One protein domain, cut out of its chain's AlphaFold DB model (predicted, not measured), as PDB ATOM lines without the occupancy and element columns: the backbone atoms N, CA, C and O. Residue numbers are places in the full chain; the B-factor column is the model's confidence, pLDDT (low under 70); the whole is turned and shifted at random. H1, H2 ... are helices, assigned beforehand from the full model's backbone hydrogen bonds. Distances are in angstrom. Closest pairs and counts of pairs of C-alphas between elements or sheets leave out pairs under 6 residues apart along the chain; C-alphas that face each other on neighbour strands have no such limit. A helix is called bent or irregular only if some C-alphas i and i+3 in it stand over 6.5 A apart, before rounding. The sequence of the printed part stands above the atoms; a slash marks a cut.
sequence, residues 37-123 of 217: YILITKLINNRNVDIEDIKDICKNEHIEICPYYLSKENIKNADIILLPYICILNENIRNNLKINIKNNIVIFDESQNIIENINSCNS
ATOM      1  N   TYR A  37     129.592 115.880 151.944       54.94
ATOM      2  CA  TYR A  37     128.848 116.351 150.776       54.94
ATOM      3  C   TYR A  37     127.439 116.860 151.105       54.94
ATOM      4  O   TYR A  37     127.067 117.916 150.599       54.94
ATOM      5  N   ILE A  38     126.665 116.189 151.970       57.34
ATOM      6  CA  ILE A  38     125.337 116.680 152.397       57.34
ATOM      7  C   ILE A  38     125.488 117.988 153.171       57.34
ATOM      8  O   ILE A  38     124.668 118.893 153.023       57.34
ATOM      9  N   LEU A  39     126.560 118.122 153.954       58.16
ATOM     10  CA  LEU A  39     126.843 119.334 154.705       58.16
ATOM     11  C   LEU A  39     127.197 120.524 153.805       58.16
ATOM     12  O   LEU A  39     126.619 121.600 153.954       58.16
ATOM     13  N   ILE A  40     128.104 120.322 152.846       59.06
ATOM     14  CA  ILE A  40     128.443 121.329 151.834       59.06
ATOM     15  C   ILE A  40     127.189 121.707 151.034       59.06
ATOM     16  O   ILE A  40     126.910 122.887 150.863       59.06
ATOM     17  N   THR A  41     126.371 120.727 150.640       57.59
ATOM     18  CA  THR A  41     125.100 120.958 149.929       57.59
ATOM     19  C   THR A  41     124.103 121.776 150.761       57.59
ATOM     20  O   THR A  41     123.436 122.658 150.226       57.59
ATOM     21  N   LYS A  42     124.010 121.550 152.078       59.09
ATOM     22  CA  LYS A  42     123.139 122.337 152.972       59.09
ATOM     23  C   LYS A  42     123.644 123.766 153.190       59.09
ATOM     24  O   LYS A  42     122.831 124.680 153.249       59.09
ATOM     25  N   LEU A  43     124.960 123.964 153.263       61.19
ATOM     26  CA  LEU A  43     125.573 125.295 153.344       61.19
ATOM     27  C   LEU A  43     125.393 126.089 152.043       61.19
ATOM     28  O   LEU A  43     125.127 127.281 152.109       61.19
ATOM     29  N   ILE A  44     125.481 125.424 150.882       59.00
ATOM     30  CA  ILE A  44     125.203 126.006 149.554       59.00
ATOM     31  C   ILE A  44     123.723 126.405 149.414       59.00
ATOM     32  O   ILE A  44     123.408 127.400 148.769       59.00
ATOM     33  N   ASN A  45     122.808 125.646 150.023       58.22
ATOM     34  CA  ASN A  45     121.367 125.897 149.917       58.22
ATOM     35  C   ASN A  45     120.859 127.033 150.818       58.22
ATOM     36  O   ASN A  45     119.771 127.561 150.571       58.22
ATOM     37  N   ASN A  46     121.621 127.425 151.839       63.47
ATOM     38  CA  ASN A  46     121.313 128.615 152.618       63.47
ATOM     39  C   ASN A  46     121.787 129.844 151.832       63.47
ATOM     40  O   ASN A  46     122.964 129.988 151.515       63.47
ATOM     41  N   ARG A  47     120.854 130.727 151.475       61.78
ATOM     42  CA  ARG A  47     121.180 131.972 150.772       61.78
ATOM     43  C   ARG A  47     121.834 132.941 151.755       61.78
ATOM     44  O   ARG A  47     121.279 133.164 152.825       61.78
ATOM     45  N   ASN A  48     122.958 133.534 151.355       69.44
ATOM     46  CA  ASN A  48     123.634 134.638 152.048       69.44
ATOM     47  C   ASN A  48     124.099 134.272 153.470       69.44
ATOM     48  O   ASN A  48     123.594 134.811 154.447       69.44
ATOM     49  N   VAL A  49     125.041 133.334 153.575       74.12
ATOM     50  CA  VAL A  49     125.562 132.855 154.863       74.12
ATOM     51  C   VAL A  49     126.843 133.599 155.228       74.12
ATOM     52  O   VAL A  49     127.822 133.530 154.480       74.12
ATOM     53  N   ASP A  50     126.866 134.240 156.395       80.75
ATOM     54  CA  ASP A  50     128.077 134.859 156.934       80.75
ATOM     55  C   ASP A  50     128.880 133.871 157.799       80.75
ATOM     56  O   ASP A  50     128.427 132.788 158.175       80.75
ATOM     57  N   ILE A  51     130.119 134.234 158.149       81.25
ATOM     58  CA  ILE A  51     131.018 133.353 158.915       81.25
ATOM     59  C   ILE A  51     130.450 132.950 160.290       81.25
ATOM     60  O   ILE A  51     130.735 131.851 160.774       81.25
ATOM     61  N   GLU A  52     129.650 133.817 160.918       84.88
ATOM     62  CA  GLU A  52     128.995 133.527 162.199       84.88
ATOM     63  C   GLU A  52     127.862 132.505 162.036       84.88
ATOM     64  O   GLU A  52     127.775 131.568 162.831       84.88
ATOM     65  N   ASP A  53     127.093 132.578 160.949       84.31
ATOM     66  CA  ASP A  53     126.056 131.590 160.643       84.31
ATOM     67  C   ASP A  53     126.675 130.209 160.386       84.31
ATOM     68  O   ASP A  53     126.214 129.198 160.917       84.31
ATOM     69  N   ILE A  54     127.786 130.151 159.636       81.25
ATOM     70  CA  ILE A  54     128.535 128.902 159.403       81.25
ATOM     71  C   ILE A  54     129.016 128.317 160.732       81.25
ATOM     72  O   ILE A  54     128.962 127.106 160.949       81.25
ATOM     73  N   LYS A  55     129.485 129.168 161.644       85.25
ATOM     74  CA  LYS A  55     129.941 128.751 162.970       85.25
ATOM     75  C   LYS A  55     128.806 128.191 163.821       85.25
ATOM     76  O   LYS A  55     129.029 127.189 164.505       85.25
ATOM     77  N   ASP A  56     127.624 128.790 163.783       85.75
ATOM     78  CA  ASP A  56     126.477 128.304 164.547       85.75
ATOM     79  C   ASP A  56     125.899 127.015 163.954       85.75
ATOM     80  O   ASP A  56     125.617 126.083 164.707       85.75
ATOM     81  N   ILE A  57     125.867 126.880 162.626       81.00
ATOM     82  CA  ILE A  57     125.561 125.610 161.950       81.00
ATOM     83  C   ILE A  57     126.556 124.526 162.383       81.00
ATOM     84  O   ILE A  57     126.141 123.450 162.818       81.00
ATOM     85  N   CYS A  58     127.865 124.818 162.350       81.38
ATOM     86  CA  CYS A  58     128.900 123.880 162.791       81.38
ATOM     87  C   CYS A  58     128.685 123.397 164.232       81.38
ATOM     88  O   CYS A  58     128.870 122.215 164.526       81.38
ATOM     89  N   LYS A  59     128.287 124.291 165.142       83.56
ATOM     90  CA  LYS A  59     128.027 123.937 166.544       83.56
ATOM     91  C   LYS A  59     126.755 123.114 166.719       83.56
ATOM     92  O   LYS A  59     126.799 122.109 167.430       83.56
ATOM     93  N   ASN A  60     125.652 123.550 166.114       84.44
ATOM     94  CA  ASN A  60     124.325 122.958 166.300       84.44
ATOM     95  C   ASN A  60     124.266 121.530 165.753       84.44
ATOM     96  O   ASN A  60     123.698 120.646 166.383       84.44
ATOM     97  N   GLU A  61     124.931 121.298 164.626       79.81
ATOM     98  CA  GLU A  61     124.988 119.996 163.957       79.81
ATOM     99  C   GLU A  61     126.180 119.139 164.432       79.81
ATOM    100  O   GLU A  61     126.461 118.086 163.861       79.81
ATOM    101  N   HIS A  62     126.909 119.576 165.469       80.75
ATOM    102  CA  HIS A  62     128.078 118.878 166.022       80.75
ATOM    103  C   HIS A  62     129.156 118.523 164.980       80.75
ATOM    104  O   HIS A  62     129.771 117.455 165.023       80.75
ATOM    105  N   ILE A  63     129.417 119.443 164.053       77.00
ATOM    106  CA  ILE A  63     130.406 119.279 162.988       77.00
ATOM    107  C   ILE A  63     131.789 119.663 163.515       77.00
ATOM    108  O   ILE A  63     132.049 120.811 163.879       77.00
ATOM    109  N   GLU A  64     132.726 118.717 163.488       81.38
ATOM    110  CA  GLU A  64     134.119 118.924 163.916       81.38
ATOM    111  C   GLU A  64     134.989 119.569 162.809       81.38
ATOM    112  O   GLU A  64     136.131 119.167 162.582       81.38
ATOM    113  N   ILE A  65     134.462 120.581 162.107       81.56
ATOM    114  CA  ILE A  65     135.167 121.327 161.051       81.56
ATOM    115  C   ILE A  65     135.244 122.803 161.434       81.56
ATOM    116  O   ILE A  65     134.271 123.416 161.869       81.56
ATOM    117  N   CYS A  66     136.420 123.397 161.241       84.31
ATOM    118  CA  CYS A  66     136.633 124.816 161.483       84.31
ATOM    119  C   CYS A  66     135.888 125.671 160.431       84.31
ATOM    120  O   CYS A  66     136.213 125.566 159.243       84.31
ATOM    121  N   PRO A  67     134.969 126.569 160.847       85.19
ATOM    122  CA  PRO A  67     134.192 127.429 159.943       85.19
ATOM    123  C   PRO A  67     135.047 128.250 158.974       85.19
ATOM    124  O   PRO A  67     134.686 128.421 157.812       85.19
ATOM    125  N   TYR A  68     136.219 128.709 159.424       86.81
ATOM    126  CA  TYR A  68     137.164 129.454 158.590       86.81
ATOM    127  C   TYR A  68     137.648 128.633 157.387       86.81
ATOM    128  O   TYR A  68     137.591 129.102 156.252       86.81
ATOM    129  N   TYR A  69     138.102 127.396 157.617       85.56
ATOM    130  CA  TYR A  69     138.588 126.532 156.538       85.56
ATOM    131  C   TYR A  69     137.448 126.068 155.632       85.56
ATOM    132  O   TYR A  69     137.616 126.037 154.419       85.56
ATOM    133  N   LEU A  70     136.278 125.792 156.208       82.19
ATOM    134  CA  LEU A  70     135.071 125.449 155.462       82.19
ATOM    135  C   LEU A  70     134.658 126.566 154.487       82.19
ATOM    136  O   LEU A  70     134.492 126.316 153.297       82.19
ATOM    137  N   SER A  71     134.569 127.809 154.970       82.44
ATOM    138  CA  SER A  71     134.226 128.978 154.142       82.44
ATOM    139  C   SER A  71     135.245 129.189 153.026       82.44
ATOM    140  O   SER A  71     134.890 129.420 151.875       82.44
ATOM    141  N   LYS A  72     136.529 129.047 153.363       84.56
ATOM    142  CA  LYS A  72     137.646 129.196 152.435       84.56
ATOM    143  C   LYS A  72     137.641 128.160 151.305       84.56
ATOM    144  O   LYS A  72     137.982 128.505 150.178       84.56
ATOM    145  N   GLU A  73     137.269 126.908 151.573       82.75
ATOM    146  CA  GLU A  73     137.112 125.901 150.511       82.75
ATOM    147  C   GLU A  73     135.867 126.158 149.647       82.75
ATOM    148  O   GLU A  73     135.906 125.939 148.435       82.75
ATOM    149  N   ASN A  74     134.792 126.684 150.245       80.31
ATOM    150  CA  ASN A  74     133.525 126.963 149.563       80.31
ATOM    151  C   ASN A  74     133.539 128.211 148.666       80.31
ATOM    152  O   ASN A  74     132.598 128.398 147.900       80.31
ATOM    153  N   ILE A  75     134.605 129.020 148.681       83.44
ATOM    154  CA  ILE A  75     134.778 130.192 147.799       83.44
ATOM    155  C   ILE A  75     134.524 129.858 146.318       83.44
ATOM    156  O   ILE A  75     133.993 130.683 145.584       83.44
ATOM    157  N   LYS A  76     134.865 128.642 145.871       82.00
ATOM    158  CA  LYS A  76     134.673 128.198 144.477       82.00
ATOM    159  C   LYS A  76     133.206 128.026 144.069       82.00
ATOM    160  O   LYS A  76     132.926 128.004 142.878       82.00
ATOM    161  N   ASN A  77     132.314 127.870 145.045       80.69
ATOM    162  CA  ASN A  77     130.885 127.641 144.841       80.69
ATOM    163  C   ASN A  77     130.059 128.917 145.078       80.69
ATOM    164  O   ASN A  77     128.836 128.855 145.048       80.69
ATOM    165  N   ALA A  78     130.710 130.044 145.381       82.56
ATOM    166  CA  ALA A  78     130.045 131.308 145.661       82.56
ATOM    167  C   ALA A  78     129.880 132.138 144.380       82.56
ATOM    168  O   ALA A  78     130.845 132.339 143.644       82.56
ATOM    169  N   ASP A  79     128.677 132.674 144.164       86.62
ATOM    170  CA  ASP A  79     128.401 133.611 143.066       86.62
ATOM    171  C   ASP A  79     128.927 135.024 143.371       86.62
ATOM    172  O   ASP A  79     129.394 135.739 142.485       86.62
ATOM    173  N   ILE A  80     128.850 135.433 144.643       88.19
ATOM    174  CA  ILE A  80     129.277 136.746 145.137       88.19
ATOM    175  C   ILE A  80     130.141 136.533 146.375       88.19
ATOM    176  O   ILE A  80     129.771 135.793 147.284       88.19
ATOM    177  N   ILE A  81     131.286 137.214 146.421       88.75
ATOM    178  CA  ILE A  81     132.209 137.163 147.555       88.75
ATOM    179  C   ILE A  81     132.478 138.592 148.013       88.75
ATOM    180  O   ILE A  81     132.971 139.418 147.244       88.75
ATOM    181  N   LEU A  82     132.179 138.869 149.279       89.94
ATOM    182  CA  LEU A  82     132.477 140.147 149.917       89.94
ATOM    183  C   LEU A  82     133.850 140.065 150.585       89.94
ATOM    184  O   LEU A  82     134.105 139.175 151.398       89.94
ATOM    185  N   LEU A  83     134.758 140.970 150.217       89.56
ATOM    186  CA  LEU A  83     136.153 140.936 150.654       89.56
ATOM    187  C   LEU A  83     136.667 142.343 150.975       89.56
ATOM    188  O   LEU A  83     136.400 143.276 150.217       89.56
ATOM    189  N   PRO A  84     137.497 142.500 152.021       90.00
ATOM    190  CA  PRO A  84     138.305 143.700 152.189       90.00
ATOM    191  C   PRO A  84     139.279 143.880 151.018       90.00
ATOM    192  O   PRO A  84     139.789 142.902 150.465       90.00
ATOM    193  N   TYR A  85     139.647 145.129 150.710       90.69
ATOM    194  CA  TYR A  85     140.587 145.440 149.621       90.69
ATOM    195  C   TYR A  85     141.901 144.660 149.721       90.69
ATOM    196  O   TYR A  85     142.405 144.166 148.719       90.69
ATOM    197  N   ILE A  86     142.439 144.508 150.934       88.88
ATOM    198  CA  ILE A  86     143.717 143.832 151.195       88.88
ATOM    199  C   ILE A  86     143.711 142.392 150.655       88.88
ATOM    200  O   ILE A  86     144.723 141.928 150.132       88.88
ATOM    201  N   CYS A  87     142.572 141.695 150.718       91.19
ATOM    202  CA  CYS A  87     142.434 140.326 150.215       91.19
ATOM    203  C   CYS A  87     142.538 140.234 148.688       91.19
ATOM    204  O   CYS A  87     142.904 139.184 148.168       91.19
ATOM    205  N   ILE A  88     142.224 141.323 147.981       90.31
ATOM    206  CA  ILE A  88     142.313 141.421 146.522       90.31
ATOM    207  C   ILE A  88     143.664 142.007 146.112       90.31
ATOM    208  O   ILE A  88     144.279 141.495 145.183       90.31
ATOM    209  N   LEU A  89     144.142 143.049 146.792       89.00
ATOM    210  CA  LEU A  89     145.344 143.800 146.417       89.00
ATOM    211  C   LEU A  89     146.644 143.063 146.764       89.00
ATOM    212  O   LEU A  89     147.608 143.135 146.005       89.00
ATOM    213  N   ASN A  90     146.682 142.325 147.877       89.69
ATOM    214  CA  ASN A  90     147.866 141.573 148.280       89.69
ATOM    215  C   ASN A  90     147.833 140.157 147.688       89.69
ATOM    216  O   ASN A  90     147.023 139.319 148.085       89.69
ATOM    217  N   GLU A  91     148.750 139.874 146.764       88.69
ATOM    218  CA  GLU A  91     148.830 138.583 146.077       88.69
ATOM    219  C   GLU A  91     149.014 137.393 147.023       88.69
ATOM    220  O   GLU A  91     148.349 136.370 146.856       88.69
ATOM    221  N   ASN A  92     149.847 137.526 148.054       87.62
ATOM    222  CA  ASN A  92     150.082 136.441 149.005       87.62
ATOM    223  C   ASN A  92     148.808 136.104 149.788       87.62
ATOM    224  O   ASN A  92     148.489 134.930 149.985       87.62
ATOM    225  N   ILE A  93     148.055 137.121 150.215       89.81
ATOM    226  CA  ILE A  93     146.785 136.932 150.929       89.81
ATOM    227  C   ILE A  93     145.743 136.324 149.989       89.81
ATOM    228  O   ILE A  93     145.085 135.349 150.353       89.81
ATOM    229  N   ARG A  94     145.642 136.845 148.766       91.38
ATOM    230  CA  ARG A  94     144.718 136.366 147.738       91.38
ATOM    231  C   ARG A  94     144.927 134.887 147.407       91.38
ATOM    232  O   ARG A  94     143.979 134.102 147.455       91.38
ATOM    233  N   ASN A  95     146.176 134.498 147.149       89.69
ATOM    234  CA  ASN A  95     146.561 133.115 146.867       89.69
ATOM    235  C   ASN A  95     146.281 132.214 148.071       89.69
ATOM    236  O   ASN A  95     145.714 131.131 147.922       89.69
ATOM    237  N   ASN A  96     146.595 132.692 149.281       88.94
ATOM    238  CA  ASN A  96     146.280 131.967 150.503       88.94
ATOM    239  C   ASN A  96     144.782 131.737 150.659       88.94
ATOM    240  O   ASN A  96     144.418 130.664 151.115       88.94
ATOM    241  N   LEU A  97     143.926 132.688 150.286       89.19
ATOM    242  CA  LEU A  97     142.467 132.564 150.340       89.19
ATOM    243  C   LEU A  97     141.867 131.799 149.149       89.19
ATOM    244  O   LEU A  97     140.657 131.634 149.112       89.19
ATOM    245  N   LYS A  98     142.682 131.300 148.206       88.44
ATOM    246  CA  LYS A  98     142.219 130.609 146.986       88.44
ATOM    247  C   LYS A  98     141.291 131.472 146.114       88.44
ATOM    248  O   LYS A  98     140.456 130.945 145.384       88.44
ATOM    249  N   ILE A  99     141.456 132.794 146.166       90.12
ATOM    250  CA  ILE A  99     140.665 133.739 145.373       90.12
ATOM    251  C   ILE A  99     141.326 133.893 144.003       90.12
ATOM    252  O   ILE A  99     142.460 134.360 143.897       90.12
ATOM    253  N   ASN A 100     140.611 133.528 142.943       87.94
ATOM    254  CA  ASN A 100     141.042 133.778 141.572       87.94
ATOM    255  C   ASN A 100     140.323 135.018 141.028       87.94
ATOM    256  O   ASN A 100     139.105 135.098 141.105       87.94
ATOM    257  N   ILE A 101     141.056 135.971 140.453       90.06
ATOM    258  CA  ILE A 101     140.461 137.160 139.811       90.06
ATOM    259  C   ILE A 101     140.226 136.917 138.312       90.06
ATOM    260  O   ILE A 101     139.390 137.566 137.687       90.06
ATOM    261  N   LYS A 102     140.944 135.965 137.706       90.88
ATOM    262  CA  LYS A 102     140.816 135.684 136.277       90.88
ATOM    263  C   LYS A 102     139.420 135.134 135.972       90.88
ATOM    264  O   LYS A 102     139.005 134.167 136.603       90.88
ATOM    265  N   ASN A 103     138.767 135.709 134.962       91.81
ATOM    266  CA  ASN A 103     137.389 135.420 134.545       91.81
ATOM    267  C   ASN A 103     136.308 135.818 135.568       91.81
ATOM    268  O   ASN A 103     135.184 135.342 135.459       91.81
ATOM    269  N   ASN A 104     136.625 136.700 136.519       91.81
ATOM    270  CA  ASN A 104     135.665 137.243 137.479       91.81
ATOM    271  C   ASN A 104     135.527 138.761 137.321       91.81
ATOM    272  O   ASN A 104     136.448 139.439 136.862       91.81
ATOM    273  N   ILE A 105     134.372 139.294 137.724       93.94
ATOM    274  CA  ILE A 105     134.129 140.736 137.804       93.94
ATOM    275  C   ILE A 105     134.524 141.199 139.205       93.94
ATOM    276  O   ILE A 105     134.036 140.663 140.198       93.94
ATOM    277  N   VAL A 106     135.406 142.195 139.287       93.19
ATOM    278  CA  VAL A 106     135.812 142.810 140.558       93.19
ATOM    279  C   VAL A 106     135.186 144.191 140.656       93.19
ATOM    280  O   VAL A 106     135.398 145.031 139.784       93.19
ATOM    281  N   ILE A 107     134.432 144.418 141.729       93.50
ATOM    282  CA  ILE A 107     133.789 145.697 142.028       93.50
ATOM    283  C   ILE A 107     134.456 146.266 143.277       93.50
ATOM    284  O   ILE A 107     134.432 145.639 144.335       93.50
ATOM    285  N   PHE A 108     135.067 147.442 143.149       91.94
ATOM    286  CA  PHE A 108     135.575 148.199 144.290       91.94
ATOM    287  C   PHE A 108     134.518 149.207 144.724       91.94
ATOM    288  O   PHE A 108     134.286 150.196 144.031       91.94
ATOM    289  N   ASP A 109     133.894 148.946 145.867       91.69
ATOM    290  CA  ASP A 109     133.007 149.904 146.525       91.69
ATOM    291  C   ASP A 109     133.832 150.992 147.222       91.69
ATOM    292  O   ASP A 109     134.867 150.663 147.790       91.69
ATOM    293  N   GLU A 110     133.419 152.261 147.178       87.31
ATOM    294  CA  GLU A 110     134.140 153.396 147.798       87.31
ATOM    295  C   GLU A 110     135.619 153.551 147.361       87.31
ATOM    296  O   GLU A 110     136.532 153.764 148.163       87.31
ATOM    297  N   SER A 111     135.871 153.460 146.049       85.00
ATOM    298  CA  SER A 111     137.223 153.391 145.453       85.00
ATOM    299  C   SER A 111     138.175 154.567 145.731       85.00
ATOM    300  O   SER A 111     139.365 154.462 145.436       85.00
ATOM    301  N   GLN A 112     137.710 155.661 146.337       89.06
ATOM    302  CA  GLN A 112     138.541 156.822 146.675       89.06
ATOM    303  C   GLN A 112     139.752 156.474 147.565       89.06
ATOM    304  O   GLN A 112     140.816 157.068 147.408       89.06
ATOM    305  N   ASN A 113     139.643 155.443 148.414       86.69
ATOM    306  CA  ASN A 113     140.717 155.021 149.327       86.69
ATOM    307  C   ASN A 113     141.631 153.922 148.750       86.69
ATOM    308  O   ASN A 113     142.519 153.410 149.436       86.69
ATOM    309  N   ILE A 114     141.433 153.509 147.492       89.69
ATOM    310  CA  ILE A 114     142.154 152.356 146.932       89.69
ATOM    311  C   ILE A 114     143.667 152.589 146.864       89.69
ATOM    312  O   ILE A 114     144.444 151.673 147.128       89.69
ATOM    313  N   ILE A 115     144.096 153.820 146.576       90.06
ATOM    314  CA  ILE A 115     145.513 154.186 146.452       90.06
ATOM    315  C   ILE A 115     146.211 154.094 147.815       90.06
ATOM    316  O   ILE A 115     147.298 153.527 147.920       90.06
ATOM    317  N   GLU A 116     145.573 154.592 148.873       89.25
ATOM    318  CA  GLU A 116     146.087 154.499 150.244       89.25
ATOM    319  C   GLU A 116     146.186 153.041 150.704       89.25
ATOM    320  O   GLU A 116     147.188 152.632 151.301       89.25
ATOM    321  N   ASN A 117     145.200 152.216 150.345       87.81
ATOM    322  CA  ASN A 117     145.215 150.786 150.638       87.81
ATOM    323  C   ASN A 117     146.329 150.051 149.872       87.81
ATOM    324  O   ASN A 117     146.993 149.188 150.444       87.81
ATOM    325  N   ILE A 118     146.604 150.413 148.615       89.44
ATOM    326  CA  ILE A 118     147.750 149.877 147.860       89.44
ATOM    327  C   ILE A 118     149.068 150.282 148.526       89.44
ATOM    328  O   ILE A 118     149.939 149.433 148.724       89.44
ATOM    329  N   ASN A 119     149.216 151.555 148.894       90.75
ATOM    330  CA  ASN A 119     150.434 152.061 149.520       90.75
ATOM    331  C   ASN A 119     150.689 151.389 150.872       90.75
ATOM    332  O   ASN A 119     151.803 150.939 151.129       90.75
ATOM    333  N   SER A 120     149.666 151.251 151.713       88.19
ATOM    334  CA  SER A 120     149.783 150.564 153.006       88.19
ATOM    335  C   SER A 120     150.046 149.061 152.862       88.19
ATOM    336  O   SER A 120     150.822 148.512 153.637       88.19
ATOM    337  N   CYS A 121     149.491 148.394 151.843       87.12
ATOM    338  CA  CYS A 121     149.781 146.979 151.573       87.12
ATOM    339  C   CYS A 121     151.232 146.723 151.139       87.12
ATOM    340  O   CYS A 121     151.738 145.621 151.352       87.12
ATOM    341  N   ASN A 122     151.875 147.704 150.499       87.44
ATOM    342  CA  ASN A 122     153.203 147.562 149.895       87.44
ATOM    343  C   ASN A 122     154.308 148.327 150.639       87.44
ATOM    344  O   ASN A 122     155.456 148.330 150.195       87.44
ATOM    345  N   SER A 123     153.990 148.974 151.761       91.19
ATOM    346  CA  SER A 123     154.960 149.696 152.583       91.19
ATOM    347  C   SER A 123     155.043 149.107 153.986       91.19
ATOM    348  O   SER A 123     154.107 148.501 154.500       91.19
TER     349      SER A 123
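What this domain is: This is residues 37 to 123 of the 217 residues of the protein "Helicase ATP-binding domain-containing protein" of Plasmodium falciparum (isolate Dd2) (UniProt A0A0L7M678). Two loosely joined lobes of short helices stand at opposite ends of an elongated shape: H1, H2 and H3 make one, and H4, H5 and H6 the other, with H4 in the middle between H5 and H6. Residues 78 to 84 link the lobes, and the long stretch 97 to 110, with no named element, leads from H5 to H6. The printed part has 87 residues with six named helices, H1 to H6 in chain order, and no named strand; its class is all helix. It is loose, with a radius of gyration of the C-alphas of 15.2 A and spans of 43 by 25 by 21 A.

How they stand to each other: H1, residues 37 to 45, and H2, residues 51 to 60, are close but not clearly touching, the closest C-alphas, Leu 43 and Ile 54, being 7.6 A apart. H2 touches H3, residues 67 to 77, at a steep tilt of 64 degrees, opposite ways; the C-alphas of Lys 55 and Pro 67 are closest, at 5.4 A. H1 and H3 are close but not clearly touching, about perpendicular at 74 degrees, with the C-alphas of Ile 44 and Asn 77 closest at 7.6 A. H4, residues 85 to 89, is apart from H3. H4 and H5, residues 91 to 96, touch only at the corner, C-alphas 87 and 94 being closest at 5.2 A. H4 touches H6, residues 111 to 122, with C-alphas 89 and 118 closest at 6.7 A; H5 and H6 are apart. Every O i to N i+4 pair is within hydrogen-bond range in H1, H2, H4 and H5, against 5 of 7 in H3 and 6 of 8 in H6.

Where its parts are: H1 begins at C-alpha 37 (128.848, 116.351, 150.776). H2 is 14.4 A long and H3 15.5 A. H6, 17.6 A long, ends at C-alpha 122 (153.203, 147.562, 149.895). H3 is only just irregular, C-alphas 73 and 76 being 6.9 A apart; H6 is irregular, C-alphas 112 and 115 being 7.5 A apart.

The domain as a whole: The farthest C-alphas, Ile 38 and Ser 123, are 44.4 A apart. The printed part has no cut, and the link from H5 to H6, 14 residues, is long. Residues 37 to 48 have pLDDT under 70; the mean of the printed part is 83.0.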